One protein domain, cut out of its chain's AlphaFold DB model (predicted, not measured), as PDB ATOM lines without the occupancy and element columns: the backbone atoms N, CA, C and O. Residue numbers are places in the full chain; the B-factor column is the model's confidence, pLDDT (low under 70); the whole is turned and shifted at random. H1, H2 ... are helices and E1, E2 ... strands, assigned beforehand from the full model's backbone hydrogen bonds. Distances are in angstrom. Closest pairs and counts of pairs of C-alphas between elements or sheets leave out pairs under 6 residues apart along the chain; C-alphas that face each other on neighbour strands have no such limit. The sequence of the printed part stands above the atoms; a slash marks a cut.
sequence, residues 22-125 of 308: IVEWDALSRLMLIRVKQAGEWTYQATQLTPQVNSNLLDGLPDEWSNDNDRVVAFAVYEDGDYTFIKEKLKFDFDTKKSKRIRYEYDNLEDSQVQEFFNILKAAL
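What this domain is: This is residues 22 to 125 of the 308 residues of an uncharacterized protein of Euryarchaeota archaeon (UniProt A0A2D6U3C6). A long, curled wall of six strands is crossed on one face by helix H2, while the shorter helix H1 sits beside the last part of H2 and only grazes the sheet. Hairpin E2 and E3 reaches toward one end of the long axis and hairpin E5 and E6 toward the other, where residues 93 to 98 stick out. The printed part has 104 residues, with named elements in the order E1 E2 E3 H1 E4 E5 E6 H2; the sheet order is E3 E2 E1 E4 E5 E6, all antiparallel. The class is mixed, helices and strands, in two layers, the sheet and H2 on one face. The whole is only just compact, close to loose, with a radius of gyration of the C-alphas of 15.2 A, and spans 58 by 29 by 21 A.

How they stand to each other: E1, residues 22 to 26, E2, residues 31 to 38, and E3, residues 41 to 48, form a meander, each strand the antiparallel neighbour of the one before. N 33 and O 24 are 2.8 A apart across E1 and E2, and N 34 and O 45 are 2.8 A apart across E2 and E3, both within hydrogen-bond range. H1, residues 51 to 60, only grazes the sheet with residues 54 to 59. E4, residues 70 to 78, bends by 55 degrees at residue 73 and is antiparallel to E1, with N 75 and O 25 at 2.9 A. E5, residues 83 to 93, and E6, residues 98 to 105, complete a second meander with E4; N 86 and O 74 are 2.8 A apart, and N 91 and O 100 are 2.8 A apart. H2, residues 111 to 125, is on the sheet at a height of 9.7 A and runs across the strands, at 84 degrees to E4 on the local plane. It lies over E4, and only just over E2, E1 and E5, with 3 C-alphas on each. With residues 120 to 124 alone H2 touches H1, at a shallow tilt of 29 degrees, opposite ways; the closest C-alphas, Val 53 and Ala 124, are 6.6 A apart. In H1 and H2 every O i to N i+4 pair is within hydrogen-bond range.

Where its parts are: E1 begins at C-alpha 22, (-39.286, -43.238, -1.748). E3 is 23.0 A long, E4 24.0 A and E5, the longest strand, 30.6 A. H2 is 21.3 A long and ends at C-alpha 125, (-33.451, -34.542, -10.961).

The domain as a whole: The C-alphas farthest apart, Ala 39 and Asp 95, are 58.4 A apart. The sheet is twisted. No link is long, and the printed part has no cut. Mean pLDDT of the printed part is 91.0, and no printed residue is under 70.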
ATOM      1  N   ILE A  22     -40.550 -43.029  -1.037       90.06
ATOM      2  CA  ILE A  22     -39.286 -43.238  -1.748       90.06
ATOM      3  C   ILE A  22     -38.916 -42.007  -2.577       90.06
ATOM      4  O   ILE A  22     -37.731 -41.711  -2.736       90.06
ATOM      5  N   VAL A  23     -39.922 -41.282  -3.070       91.56
ATOM      6  CA  VAL A  23     -39.807 -39.994  -3.757       91.56
ATOM      7  C   VAL A  23     -41.005 -39.141  -3.372       91.56
ATOM      8  O   VAL A  23     -42.135 -39.620  -3.415       91.56
ATOM      9  N   GLU A  24     -40.756 -37.881  -3.048       93.88
ATOM     10  CA  GLU A  24     -41.771 -36.849  -2.853       93.88
ATOM     11  C   GLU A  24     -41.357 -35.594  -3.619       93.88
ATOM     12  O   GLU A  24     -40.185 -35.220  -3.642       93.88
ATOM     13  N   TRP A  25     -42.318 -34.943  -4.257       96.06
ATOM     14  CA  TRP A  25     -42.145 -33.678  -4.949       96.06
ATOM     15  C   TRP A  25     -43.269 -32.725  -4.564       96.06
ATOM     16  O   TRP A  25     -44.443 -33.075  -4.661       96.06
ATOM     17  N   ASP A  26     -42.902 -31.508  -4.173       95.38
ATOM     18  CA  ASP A  26     -43.800 -30.372  -3.989       95.38
ATOM     19  C   ASP A  26     -43.469 -29.319  -5.050       95.38
ATOM     20  O   ASP A  26     -42.444 -28.633  -5.003       95.38
ATOM     21  N   ALA A  27     -44.376 -29.175  -6.012       94.06
ATOM     22  CA  ALA A  27     -44.232 -28.292  -7.160       94.06
ATOM     23  C   ALA A  27     -44.204 -26.805  -6.782       94.06
ATOM     24  O   ALA A  27     -43.646 -25.990  -7.519       94.06
ATOM     25  N   LEU A  28     -44.816 -26.428  -5.653       91.50
ATOM     26  CA  LEU A  28     -44.930 -25.033  -5.229       91.50
ATOM     27  C   LEU A  28     -43.680 -24.570  -4.488       91.50
ATOM     28  O   LEU A  28     -43.207 -23.457  -4.719       91.50
ATOM     29  N   SER A  29     -43.141 -25.415  -3.608       90.31
ATOM     30  CA  SER A  29     -41.858 -25.145  -2.945       90.31
ATOM     31  C   SER A  29     -40.654 -25.520  -3.818       90.31
ATOM     32  O   SER A  29     -39.530 -25.078  -3.540       90.31
ATOM     33  N   ARG A  30     -40.902 -26.261  -4.911       93.44
ATOM     34  CA  ARG A  30     -39.907 -26.896  -5.788       93.44
ATOM     35  C   ARG A  30     -39.082 -27.937  -5.038       93.44
ATOM     36  O   ARG A  30     -37.966 -28.234  -5.440       93.44
ATOM     37  N   LEU A  31     -39.565 -28.428  -3.905       93.12
ATOM     38  CA  LEU A  31     -38.823 -29.374  -3.090       93.12
ATOM     39  C   LEU A  31     -38.975 -30.772  -3.679       93.12
ATOM     40  O   LEU A  31     -40.068 -31.172  -4.069       93.12
ATOM     41  N   MET A  32     -37.880 -31.517  -3.712       90.06
ATOM     42  CA  MET A  32     -37.882 -32.937  -4.010       90.06
ATOM     43  C   MET A  32     -37.128 -33.677  -2.911       90.06
ATOM     44  O   MET A  32     -36.014 -33.299  -2.551       90.06
ATOM     45  N   LEU A  33     -37.741 -34.726  -2.382       89.75
ATOM     46  CA  LEU A  33     -37.167 -35.639  -1.408       89.75
ATOM     47  C   LEU A  33     -37.010 -37.007  -2.067       89.75
ATOM     48  O   LEU A  33     -37.932 -37.489  -2.718       89.75
ATOM     49  N   ILE A  34     -35.854 -37.639  -1.901       87.50
ATOM     50  CA  ILE A  34     -35.559 -38.938  -2.502       87.50
ATOM     51  C   ILE A  34     -34.853 -39.815  -1.483       87.50
ATOM     52  O   ILE A  34     -33.910 -39.388  -0.813       87.50
ATOM     53  N   ARG A  35     -35.295 -41.066  -1.394       85.75
ATOM     54  CA  ARG A  35     -34.637 -42.103  -0.612       85.75
ATOM     55  C   ARG A  35     -33.520 -42.735  -1.438       85.75
ATOM     56  O   ARG A  35     -33.762 -43.301  -2.502       85.75
ATOM     57  N   VAL A  36     -32.294 -42.672  -0.937       81.44
ATOM     58  CA  VAL A  36     -31.098 -43.221  -1.588       81.44
ATOM     59  C   VAL A  36     -30.396 -44.207  -0.665       81.44
ATOM     60  O   VAL A  36     -30.505 -44.117   0.554       81.44
ATOM     61  N   LYS A  37     -29.678 -45.175  -1.239       79.12
ATOM     62  CA  LYS A  37     -28.895 -46.139  -0.461       79.12
ATOM     63  C   LYS A  37     -27.436 -45.698  -0.416       79.12
ATOM     64  O   LYS A  37     -26.790 -45.635  -1.459       79.12
ATOM     65  N   GLN A  38     -26.913 -45.419   0.773       77.25
ATOM     66  CA  GLN A  38     -25.534 -44.988   1.003       77.25
ATOM     67  C   GLN A  38     -24.876 -45.898   2.039       77.25
ATOM     68  O   GLN A  38     -25.433 -46.128   3.105       77.25
ATOM     69  N   ALA A  39     -23.708 -46.461   1.710       82.62
ATOM     70  CA  ALA A  39     -22.962 -47.371   2.593       82.62
ATOM     71  C   ALA A  39     -23.794 -48.545   3.168       82.62
ATOM     72  O   ALA A  39     -23.508 -49.058   4.243       82.62
ATOM     73  N   GLY A  40     -24.823 -48.991   2.438       82.25
ATOM     74  CA  GLY A  40     -25.719 -50.068   2.869       82.25
ATOM     75  C   GLY A  40     -26.972 -49.609   3.619       82.25
ATOM     76  O   GLY A  40     -27.901 -50.408   3.738       82.25
ATOM     77  N   GLU A  41     -27.055 -48.341   4.022       81.06
ATOM     78  CA  GLU A  41     -28.185 -47.756   4.751       81.06
ATOM     79  C   GLU A  41     -29.047 -46.861   3.848       81.06
ATOM     80  O   GLU A  41     -28.563 -46.275   2.879       81.06
ATOM     81  N   TRP A  42     -30.348 -46.769   4.142       81.12
ATOM     82  CA  TRP A  42     -31.258 -45.863   3.438       81.12
ATOM     83  C   TRP A  42     -31.223 -44.478   4.079       81.12
ATOM     84  O   TRP A  42     -31.544 -44.324   5.256       81.12
ATOM     85  N   THR A  43     -30.879 -43.465   3.290       83.00
ATOM     86  CA  THR A  43     -30.870 -42.061   3.697       83.00
ATOM     87  C   THR A  43     -31.813 -41.246   2.821       83.00
ATOM     88  O   THR A  43     -32.154 -41.632   1.701       83.00
ATOM     89  N   TYR A  44     -32.273 -40.116   3.351       83.62
ATOM     90  CA  TYR A  44     -33.108 -39.169   2.623       83.62
ATOM     91  C   TYR A  44     -32.273 -37.988   2.162       83.62
ATOM     92  O   TYR A  44     -31.580 -37.358   2.961       83.62
ATOM     93  N   GLN A  45     -32.370 -37.675   0.877       83.69
ATOM     94  CA  GLN A  45     -31.801 -36.475   0.292       83.69
ATOM     95  C   GLN A  45     -32.927 -35.542  -0.116       83.69
ATOM     96  O   GLN A  45     -33.879 -35.957  -0.772       83.69
ATOM     97  N   ALA A  46     -32.808 -34.280   0.279       86.25
ATOM     98  CA  ALA A  46     -33.696 -33.220  -0.158       86.25
ATOM     99  C   ALA A  46     -32.934 -32.299  -1.108       86.25
ATOM    100  O   ALA A  46     -31.789 -31.932  -0.846       86.25
ATOM    101  N   THR A  47     -33.582 -31.898  -2.192       85.75
ATOM    102  CA  THR A  47     -33.072 -30.888  -3.112       85.75
ATOM    103  C   THR A  47     -34.184 -29.926  -3.482       85.75
ATOM    104  O   THR A  47     -35.359 -30.289  -3.496       85.75
ATOM    105  N   GLN A  48     -33.823 -28.683  -3.779       90.94
ATOM    106  CA  GLN A  48     -34.757 -27.728  -4.347       90.94
ATOM    107  C   GLN A  48     -34.517 -27.652  -5.849       90.94
ATOM    108  O   GLN A  48     -33.400 -27.380  -6.290       90.94
ATOM    109  N   LEU A  49     -35.564 -27.886  -6.632       89.88
ATOM    110  CA  LEU A  49     -35.490 -27.761  -8.068       89.88
ATOM    111  C   LEU A  49     -35.232 -26.308  -8.476       89.88
ATOM    112  O   LEU A  49     -35.795 -25.368  -7.893       89.88
ATOM    113  N   THR A  50     -34.405 -26.111  -9.503       91.81
ATOM    114  CA  THR A  50     -34.237 -24.787 -10.107       91.81
ATOM    115  C   THR A  50     -35.584 -24.311 -10.663       91.81
ATOM    116  O   THR A  50     -36.429 -25.133 -11.038       91.81
ATOM    117  N   PRO A  51     -35.828 -22.985 -10.727       94.56
ATOM    118  CA  PRO A  51     -37.060 -22.471 -11.315       94.56
ATOM    119  C   PRO A  51     -37.315 -23.045 -12.715       94.56
ATOM    120  O   PRO A  51     -38.434 -23.454 -12.996       94.56
ATOM    121  N   GLN A  52     -36.273 -23.124 -13.551       94.62
ATOM    122  CA  GLN A  52     -36.395 -23.595 -14.927       94.62
ATOM    123  C   GLN A  52     -36.756 -25.083 -15.000       94.62
ATOM    124  O   GLN A  52     -37.697 -25.433 -15.703       94.62
ATOM    125  N   VAL A  53     -36.079 -25.951 -14.238       93.44
ATOM    126  CA  VAL A  53     -36.375 -27.395 -14.241       93.44
ATOM    127  C   VAL A  53     -37.783 -27.668 -13.716       93.44
ATOM    128  O   VAL A  53     -38.503 -28.474 -14.297       93.44
ATOM    129  N   ASN A  54     -38.216 -26.973 -12.658       94.69
ATOM    130  CA  ASN A  54     -39.570 -27.140 -12.127       94.69
ATOM    131  C   ASN A  54     -40.649 -26.639 -13.102       94.69
ATOM    132  O   ASN A  54     -41.702 -27.263 -13.203       94.69
ATOM    133  N   SER A  55     -40.396 -25.540 -13.820       94.62
ATOM    134  CA  SER A  55     -41.295 -25.068 -14.880       94.62
ATOM    135  C   SER A  55     -41.349 -26.053 -16.045       94.62
ATOM    136  O   SER A  55     -42.439 -26.451 -16.429       94.62
ATOM    137  N   ASN A  56     -40.203 -26.528 -16.547       95.12
ATOM    138  CA  ASN A  56     -40.161 -27.533 -17.617       95.12
ATOM    139  C   ASN A  56     -40.893 -28.817 -17.213       95.12
ATOM    140  O   ASN A  56     -41.603 -29.400 -18.025       95.12
ATOM    141  N   LEU A  57     -40.737 -29.242 -15.956       94.00
ATOM    142  CA  LEU A  57     -41.475 -30.368 -15.407       94.00
ATOM    143  C   LEU A  57     -42.981 -30.099 -15.454       94.00
ATOM    144  O   LEU A  57     -43.703 -30.914 -16.000       94.00
ATOM    145  N   LEU A  58     -43.463 -28.968 -14.936       92.81
ATOM    146  CA  LEU A  58     -44.894 -28.639 -14.934       92.81
ATOM    147  C   LEU A  58     -45.491 -28.487 -16.341       92.81
ATOM    148  O   LEU A  58     -46.600 -28.966 -16.567       92.81
ATOM    149  N   ASP A  59     -44.761 -27.842 -17.250       92.25
ATOM    150  CA  ASP A  59     -45.194 -27.537 -18.618       92.25
ATOM    151  C   ASP A  59     -45.098 -28.755 -19.549       92.25
ATOM    152  O   ASP A  59     -45.788 -28.821 -20.564       92.25
ATOM    153  N   GLY A  60     -44.212 -29.704 -19.232       91.69
ATOM    154  CA  GLY A  60     -44.002 -30.918 -20.016       91.69
ATOM    155  C   GLY A  60     -45.000 -32.033 -19.705       91.69
ATOM    156  O   GLY A  60     -45.136 -32.959 -20.506       91.69
ATOM    157  N   LEU A  61     -45.685 -31.981 -18.555       93.19
ATOM    158  CA  LEU A  61     -46.660 -33.006 -18.178       93.19
ATOM    159  C   LEU A  61     -47.871 -32.998 -19.129       93.19
ATOM    160  O   LEU A  61     -48.254 -31.943 -19.629       93.19
ATOM    161  N   PRO A  62     -48.518 -34.156 -19.354       90.69
ATOM    162  CA  PRO A  62     -49.753 -34.221 -20.124       90.69
ATOM    163  C   PRO A  62     -50.868 -33.407 -19.456       90.69
ATOM    164  O   PRO A  62     -50.947 -33.350 -18.222       90.69
ATOM    165  N   ASP A  63     -51.776 -32.851 -20.261       90.19
ATOM    166  CA  ASP A  63     -52.887 -32.012 -19.789       90.19
ATOM    167  C   ASP A  63     -53.772 -32.721 -18.751       90.19
ATOM    168  O   ASP A  63     -54.351 -32.072 -17.875       90.19
ATOM    169  N   GLU A  64     -53.886 -34.053 -18.815       88.50
ATOM    170  CA  GLU A  64     -54.645 -34.840 -17.840       88.50
ATOM    171  C   GLU A  64     -54.034 -34.755 -16.431       88.50
ATOM    172  O   GLU A  64     -54.741 -34.811 -15.416       88.50
ATOM    173  N   TRP A  65     -52.713 -34.600 -16.353       90.50
ATOM    174  CA  TRP A  65     -51.963 -34.539 -15.105       90.50
ATOM    175  C   TRP A  65     -51.768 -33.109 -14.624       90.50
ATOM    176  O   TRP A  65     -51.910 -32.854 -13.427       90.50
ATOM    177  N   SER A  66     -51.484 -32.171 -15.525       92.38
ATOM    178  CA  SER A  66     -51.290 -30.773 -15.160       92.38
ATOM    179  C   SER A  66     -51.593 -29.839 -16.325       92.38
ATOM    180  O   SER A  66     -51.036 -29.988 -17.402       92.38
ATOM    181  N   ASN A  67     -52.445 -28.845 -16.089       92.25
ATOM    182  CA  ASN A  67     -52.725 -27.753 -17.018       92.25
ATOM    183  C   ASN A  67     -53.078 -26.465 -16.251       92.25
ATOM    184  O   ASN A  67     -53.222 -26.457 -15.024       92.25
ATOM    185  N   ASP A  68     -53.296 -25.368 -16.976       89.38
ATOM    186  CA  ASP A  68     -53.602 -24.058 -16.392       89.38
ATOM    187  C   ASP A  68     -54.805 -24.058 -15.438       89.38
ATOM    188  O   ASP A  68     -54.818 -23.316 -14.451       89.38
ATOM    189  N   ASN A  69     -55.822 -24.884 -15.685       91.62
ATOM    190  CA  ASN A  69     -57.038 -24.945 -14.873       91.62
ATOM    191  C   ASN A  69     -56.978 -26.006 -13.773       91.62
ATOM    192  O   ASN A  69     -57.710 -25.876 -12.793       91.62
ATOM    193  N   ASP A  70     -56.122 -27.014 -13.908       93.69
ATOM    194  CA  ASP A  70     -55.985 -28.136 -12.984       93.69
ATOM    195  C   ASP A  70     -54.538 -28.636 -12.974       93.69
ATOM    196  O   ASP A  70     -54.133 -29.405 -13.843       93.69
ATOM    197  N   ARG A  71     -53.748 -28.172 -12.004       93.38
ATOM    198  CA  ARG A  71     -52.298 -28.410 -11.961       93.38
ATOM    199  C   ARG A  71     -51.901 -29.311 -10.809       93.38
ATOM    200  O   ARG A  71     -52.495 -29.232  -9.733       93.38
ATOM    201  N   VAL A  72     -50.862 -30.109 -11.010       95.19
ATOM    202  CA  VAL A  72     -50.219 -30.844  -9.918       95.19
ATOM    203  C   VAL A  72     -49.581 -29.871  -8.920       95.19
ATOM    204  O   VAL A  72     -49.054 -28.820  -9.284       95.19
ATOM    205  N   VAL A  73     -49.668 -30.219  -7.640       95.88
ATOM    206  CA  VAL A  73     -49.078 -29.477  -6.521       95.88
ATOM    207  C   VAL A  73     -48.106 -30.352  -5.747       95.88
ATOM    208  O   VAL A  73     -47.049 -29.863  -5.363       95.88
ATOM    209  N   ALA A  74     -48.447 -31.619  -5.526       96.12
ATOM    210  CA  ALA A  74     -47.546 -32.559  -4.881       96.12
ATOM    211  C   ALA A  74     -47.746 -33.981  -5.402       96.12
ATOM    212  O   ALA A  74     -48.854 -34.357  -5.792       96.12
ATOM    213  N   PHE A  75     -46.677 -34.767  -5.378       96.62
ATOM    214  CA  PHE A  75     -46.693 -36.188  -5.692       96.62
ATOM    215  C   PHE A  75     -45.732 -36.929  -4.767       96.62
ATOM    216  O   PHE A  75     -44.602 -36.487  -4.584       96.62
ATOM    217  N   ALA A  76     -46.161 -38.057  -4.212       94.94
ATOM    218  CA  ALA A  76     -45.332 -38.928  -3.394       94.94
ATOM    219  C   ALA A  76     -45.604 -40.391  -3.744       94.94
ATOM    220  O   ALA A  76     -46.750 -40.750  -3.995       94.94
ATOM    221  N   VAL A  77     -44.567 -41.225  -3.754       92.88
ATOM    222  CA  VAL A  77     -44.669 -42.682  -3.944       92.88
ATOM    223  C   VAL A  77     -43.982 -43.364  -2.781       92.88
ATOM    224  O   VAL A  77     -42.929 -42.896  -2.351       92.88
ATOM    225  N   TYR A  78     -44.546 -44.465  -2.302       90.31
ATOM    226  CA  TYR A  78     -44.063 -45.239  -1.162       90.31
ATOM    227  C   TYR A  78     -43.497 -46.596  -1.609       90.31
ATOM    228  O   TYR A  78     -43.567 -46.976  -2.777       90.31
ATOM    229  N   GLU A  79     -42.840 -47.308  -0.697       84.75
ATOM    230  CA  GLU A  79     -42.122 -48.553  -1.016       84.75
ATOM    231  C   GLU A  79     -43.043 -49.723  -1.389       84.75
ATOM    232  O   GLU A  79     -42.649 -50.605  -2.150       84.75
ATOM    233  N   ASP A  80     -44.267 -49.717  -0.876       82.50
ATOM    234  CA  ASP A  80     -45.333 -50.670  -1.189       82.50
ATOM    235  C   ASP A  80     -46.049 -50.373  -2.517       82.50
ATOM    236  O   ASP A  80     -46.857 -51.188  -2.961       82.50
ATOM    237  N   GLY A  81     -45.718 -49.260  -3.177       80.38
ATOM    238  CA  GLY A  81     -46.357 -48.813  -4.414       80.38
ATOM    239  C   GLY A  81     -47.555 -47.892  -4.195       80.38
ATOM    240  O   GLY A  81     -48.072 -47.358  -5.177       80.38
ATOM    241  N   ASP A  82     -47.951 -47.643  -2.941       88.94
ATOM    242  CA  ASP A  82     -48.938 -46.610  -2.640       88.94
ATOM    243  C   ASP A  82     -48.414 -45.245  -3.103       88.94
ATOM    244  O   ASP A  82     -47.204 -45.012  -3.247       88.94
ATOM    245  N   TYR A  83     -49.331 -44.309  -3.335       93.56
ATOM    246  CA  TYR A  83     -48.977 -42.966  -3.761       93.56
ATOM    247  C   TYR A  83     -49.933 -41.914  -3.202       93.56
ATOM    248  O   TYR A  83     -51.070 -42.186  -2.828       93.56
ATOM    249  N   THR A  84     -49.459 -40.674  -3.188       95.50
ATOM    250  CA  THR A  84     -50.265 -39.482  -2.940       95.50
ATOM    251  C   THR A  84     -50.108 -38.558  -4.138       95.50
ATOM    252  O   THR A  84     -48.987 -38.242  -4.530       95.50
ATOM    253  N   PHE A  85     -51.212 -38.097  -4.723       96.44
ATOM    254  CA  PHE A  85     -51.178 -37.135  -5.825       96.44
ATOM    255  C   PHE A  85     -52.149 -35.993  -5.553       96.44
ATOM    256  O   PHE A  85     -53.362 -36.174  -5.514       96.44
ATOM    257  N   ILE A  86     -51.611 -34.797  -5.331       96.94
ATOM    258  CA  ILE A  86     -52.379 -33.613  -4.952       96.94
ATOM    259  C   ILE A  86     -52.392 -32.648  -6.125       96.94
ATOM    260  O   ILE A  86     -51.340 -32.216  -6.603       96.94
ATOM    261  N   LYS A  87     -53.593 -32.247  -6.535       96.25
ATOM    262  CA  LYS A  87     -53.824 -31.258  -7.590       96.25
ATOM    263  C   LYS A  87     -54.509 -30.022  -7.023       96.25
ATOM    264  O   LYS A  87     -55.170 -30.068  -5.984       96.25
ATOM    265  N   GLU A  88     -54.398 -28.896  -7.719       95.81
ATOM    266  CA  GLU A  88     -55.268 -27.746  -7.505       95.81
ATOM    267  C   GLU A  88     -56.016 -27.349  -8.772       95.81
ATOM    268  O   GLU A  88     -55.429 -27.099  -9.826       95.81
ATOM    269  N   LYS A  89     -57.331 -27.186  -8.626       95.19
ATOM    270  CA  LYS A  89     -58.200 -26.714  -9.701       95.19
ATOM    271  C   LYS A  89     -58.653 -25.284  -9.487       95.19
ATOM    272  O   LYS A  89     -58.935 -24.865  -8.360       95.19
ATOM    273  N   LEU A  90     -58.767 -24.533 -10.573       94.19
ATOM    274  CA  LEU A  90     -59.334 -23.195 -10.577       94.19
ATOM    275  C   LEU A  90     -60.864 -23.293 -10.530       94.19
ATOM    276  O   LEU A  90     -61.508 -23.741 -11.474       94.19
ATOM    277  N   LYS A  91     -61.463 -22.867  -9.418       93.81
ATOM    278  CA  LYS A  91     -62.917 -22.799  -9.256       93.81
ATOM    279  C   LYS A  91     -63.368 -21.346  -9.264       93.81
ATOM    280  O   LYS A  91     -62.930 -20.552  -8.432       93.81
ATOM    281  N   PHE A  92     -64.278 -21.015 -10.174       92.44
ATOM    282  CA  PHE A  92     -64.968 -19.732 -10.145       92.44
ATOM    283  C   PHE A  92     -66.013 -19.722  -9.026       92.44
ATOM    284  O   PHE A  92     -66.832 -20.635  -8.903       92.44
ATOM    285  N   ASP A  93     -65.958 -18.694  -8.192       90.56
ATOM    286  CA  ASP A  93     -66.911 -18.442  -7.124       90.56
ATOM    287  C   ASP A  93     -67.922 -17.398  -7.622       90.56
ATOM    288  O   ASP A  93     -67.582 -16.231  -7.828       90.56
ATOM    289  N   PHE A  94     -69.155 -17.842  -7.886       89.69
ATOM    290  CA  PHE A  94     -70.194 -17.004  -8.497       89.69
ATOM    291  C   PHE A  94     -70.674 -15.875  -7.581       89.69
ATOM    292  O   PHE A  94     -71.057 -14.819  -8.086       89.69
ATOM    293  N   ASP A  95     -70.597 -16.064  -6.263       90.31
ATOM    294  CA  ASP A  95     -71.028 -15.068  -5.282       90.31
ATOM    295  C   ASP A  95     -70.021 -13.918  -5.206       90.31
ATOM    296  O   ASP A  95     -70.380 -12.741  -5.247       90.31
ATOM    297  N   THR A  96     -68.731 -14.254  -5.154       89.44
ATOM    298  CA  THR A  96     -67.651 -13.259  -5.049       89.44
ATOM    299  C   THR A  96     -67.133 -12.769  -6.402       89.44
ATOM    300  O   THR A  96     -66.358 -11.810  -6.441       89.44
ATOM    301  N   LYS A  97     -67.554 -13.401  -7.509       91.50
ATOM    302  CA  LYS A  97     -67.064 -13.187  -8.884       91.50
ATOM    303  C   LYS A  97     -65.542 -13.283  -9.007       91.50
ATOM    304  O   LYS A  97     -64.927 -12.586  -9.815       91.50
ATOM    305  N   LYS A  98     -64.922 -14.127  -8.182       90.75
ATOM    306  CA  LYS A  98     -63.474 -14.343  -8.151       90.75
ATOM    307  C   LYS A  98     -63.170 -15.816  -8.373       90.75
ATOM    308  O   LYS A  98     -63.901 -16.689  -7.916       90.75
ATOM    309  N   SER A  99     -62.064 -16.098  -9.044       90.94
ATOM    310  CA  SER A  99     -61.546 -17.460  -9.146       90.94
ATOM    311  C   SER A  99     -60.650 -17.765  -7.949       90.94
ATOM    312  O   SER A  99     -59.822 -16.938  -7.568       90.94
ATOM    313  N   LYS A 100     -60.802 -18.955  -7.364       92.56
ATOM    314  CA  LYS A 100     -59.935 -19.473  -6.299       92.56
ATOM    315  C   LYS A 100     -59.405 -20.851  -6.664       92.56
ATOM    316  O   LYS A 100     -60.113 -21.648  -7.275       92.56
ATOM    317  N   ARG A 101     -58.164 -21.135  -6.278       93.19
ATOM    318  CA  ARG A 101     -57.569 -22.468  -6.410       93.19
ATOM    319  C   ARG A 101     -58.021 -23.331  -5.238       93.19
ATOM    320  O   ARG A 101     -57.978 -22.885  -4.094       93.19
ATOM    321  N   ILE A 102     -58.498 -24.535  -5.524       94.56
ATOM    322  CA  ILE A 102     -58.921 -25.507  -4.513       94.56
ATOM    323  C   ILE A 102     -58.069 -26.755  -4.681       94.56
ATOM    324  O   ILE A 102     -58.083 -27.357  -5.756       94.56
ATOM    325  N   ARG A 103     -57.357 -27.124  -3.614       96.44
ATOM    326  CA  ARG A 103     -56.561 -28.351  -3.548       96.44
ATOM    327  C   ARG A 103     -57.447 -29.561  -3.288       96.44
ATOM    328  O   ARG A 103     -58.417 -29.462  -2.536       96.44
ATOM    329  N   TYR A 104     -57.106 -30.674  -3.914       95.75
ATOM    330  CA  TYR A 104     -57.760 -31.959  -3.726       95.75
ATOM    331  C   TYR A 104     -56.772 -33.089  -4.022       95.75
ATOM    332  O   TYR A 104     -55.812 -32.902  -4.770       95.75
ATOM    333  N   GLU A 105     -57.005 -34.242  -3.412       96.00
ATOM    334  CA  GLU A 105     -56.268 -35.469  -3.699       96.00
ATOM    335  C   GLU A 105     -56.914 -36.185  -4.888       96.00
ATOM    336  O   GLU A 105     -58.142 -36.212  -5.009       96.00
ATOM    337  N   TYR A 106     -56.087 -36.699  -5.792       93.88
ATOM    338  CA  TYR A 106     -56.491 -37.443  -6.976       93.88
ATOM    339  C   TYR A 106     -56.002 -38.887  -6.856       93.88
ATOM    340  O   TYR A 106     -54.806 -39.164  -6.883       93.88
ATOM    341  N   ASP A 107     -56.949 -39.807  -6.761       92.12
ATOM    342  CA  ASP A 107     -56.771 -41.221  -6.416       92.12
ATOM    343  C   ASP A 107     -57.008 -42.173  -7.602       92.12
ATOM    344  O   ASP A 107     -57.098 -43.380  -7.425       92.12
ATOM    345  N   ASN A 108     -57.093 -41.640  -8.826       90.88
ATOM    346  CA  ASN A 108     -57.398 -42.413 -10.037       90.88
ATOM    347  C   ASN A 108     -56.200 -42.537 -10.996       90.88
ATOM    348  O   ASN A 108     -56.390 -42.493 -12.211       90.88
ATOM    349  N   LEU A 109     -54.971 -42.635 -10.480       90.56
ATOM    350  CA  LEU A 109     -53.816 -42.986 -11.312       90.56
ATOM    351  C   LEU A 109     -53.706 -44.509 -11.408       90.56
ATOM    352  O   LEU A 109     -53.794 -45.211 -10.406       90.56
ATOM    353  N   GLU A 110     -53.474 -45.012 -12.616       92.56
ATOM    354  CA  GLU A 110     -53.075 -46.406 -12.818       92.56
ATOM    355  C   GLU A 110     -51.618 -46.612 -12.377       92.56
ATOM    356  O   GLU A 110     -50.793 -45.707 -12.521       92.56
ATOM    357  N   ASP A 111     -51.250 -47.821 -11.940       89.88
ATOM    358  CA  ASP A 111     -49.875 -48.156 -11.527       89.88
ATOM    359  C   ASP A 111     -48.825 -47.761 -12.582       89.88
ATOM    360  O   ASP A 111     -47.751 -47.246 -12.264       89.88
ATOM    361  N   SER A 112     -49.145 -47.937 -13.871       90.56
ATOM    362  CA  SER A 112     -48.278 -47.515 -14.976       90.56
ATOM    363  C   SER A 112     -48.085 -46.001 -15.043       90.56
ATOM    364  O   SER A 112     -47.007 -45.544 -15.420       90.56
ATOM    365  N   GLN A 113     -49.097 -45.215 -14.674       91.88
ATOM    366  CA  GLN A 113     -49.012 -43.755 -14.615       91.88
ATOM    367  C   GLN A 113     -48.193 -43.297 -13.405       91.88
ATOM    368  O   GLN A 113     -47.384 -42.383 -13.540       91.88
ATOM    369  N   VAL A 114     -48.336 -43.961 -12.252       91.31
ATOM    370  CA  VAL A 114     -47.518 -43.704 -11.052       91.31
ATOM    371  C   VAL A 114     -46.040 -43.966 -11.353       91.31
ATOM    372  O   VAL A 114     -45.183 -43.118 -11.090       91.31
ATOM    373  N   GLN A 115     -45.739 -45.109 -11.976       89.94
ATOM    374  CA  GLN A 115     -44.381 -45.471 -12.384       89.94
ATOM    375  C   GLN A 115     -43.801 -44.488 -13.408       89.94
ATOM    376  O   GLN A 115     -42.616 -44.147 -13.345       89.94
ATOM    377  N   GLU A 116     -44.618 -44.035 -14.358       91.62
ATOM    378  CA  GLU A 116     -44.212 -43.039 -15.344       91.62
ATOM    379  C   GLU A 116     -43.891 -41.698 -14.673       91.62
ATOM    380  O   GLU A 116     -42.811 -41.156 -14.897       91.62
ATOM    381  N   PHE A 117     -44.754 -41.211 -13.778       93.00
ATOM    382  CA  PHE A 117     -44.521 -39.973 -13.034       93.00
ATOM    383  C   PHE A 117     -43.230 -40.043 -12.210       93.00
ATOM    384  O   PHE A 117     -42.398 -39.137 -12.260       93.00
ATOM    385  N   PHE A 118     -43.000 -41.162 -11.520       91.06
ATOM    386  CA  PHE A 118     -41.752 -41.424 -10.806       91.06
ATOM    387  C   PHE A 118     -40.521 -41.346 -11.725       91.06
ATOM    388  O   PHE A 118     -39.511 -40.730 -11.372       91.06
ATOM    389  N   ASN A 119     -40.599 -41.929 -12.925       89.69
ATOM    390  CA  ASN A 119     -39.509 -41.880 -13.900       89.69
ATOM    391  C   ASN A 119     -39.247 -40.454 -14.409       89.69
ATOM    392  O   ASN A 119     -38.087 -40.077 -14.572       89.69
ATOM    393  N   ILE A 120     -40.295 -39.646 -14.597       94.00
ATOM    394  CA  ILE A 120     -40.167 -38.230 -14.970       94.00
ATOM    395  C   ILE A 120     -39.474 -37.437 -13.859       94.00
ATOM    396  O   ILE A 120     -38.569 -36.657 -14.148       94.00
ATOM    397  N   LEU A 121     -39.824 -37.659 -12.586       92.81
ATOM    398  CA  LEU A 121     -39.168 -36.974 -11.465       92.81
ATOM    399  C   LEU A 121     -37.679 -37.323 -11.370       92.81
ATOM    400  O   LEU A 121     -36.845 -36.437 -11.178       92.81
ATOM    401  N   LYS A 122     -37.321 -38.594 -11.587       90.00
ATOM    402  CA  LYS A 122     -35.913 -39.006 -11.687       90.00
ATOM    403  C   LYS A 122     -35.194 -38.333 -12.857       90.00
ATOM    404  O   LYS A 122     -34.034 -37.943 -12.712       90.00
ATOM    405  N   ALA A 123     -35.866 -38.182 -13.997       90.62
ATOM    406  CA  ALA A 123     -35.322 -37.479 -15.154       90.62
ATOM    407  C   ALA A 123     -35.107 -35.989 -14.863       90.62
ATOM    408  O   ALA A 123     -34.031 -35.470 -15.157       90.62
ATOM    409  N   ALA A 124     -36.061 -35.326 -14.206       92.88
ATOM    410  CA  ALA A 124     -35.949 -33.923 -13.812       92.88
ATOM    411  C   ALA A 124     -34.778 -33.694 -12.844       92.88
ATOM    412  O   ALA A 124     -33.986 -32.773 -13.037       92.88
ATOM    413  N   LEU A 125     -34.608 -34.578 -11.854       89.69
ATOM    414  CA  LEU A 125     -33.451 -34.542 -10.961       89.69
ATOM    415  C   LEU A 125     -32.134 -34.727 -11.722       89.69
ATOM    416  O   LEU A 125     -31.170 -34.005 -11.482       89.69
TER     417      LEU A 125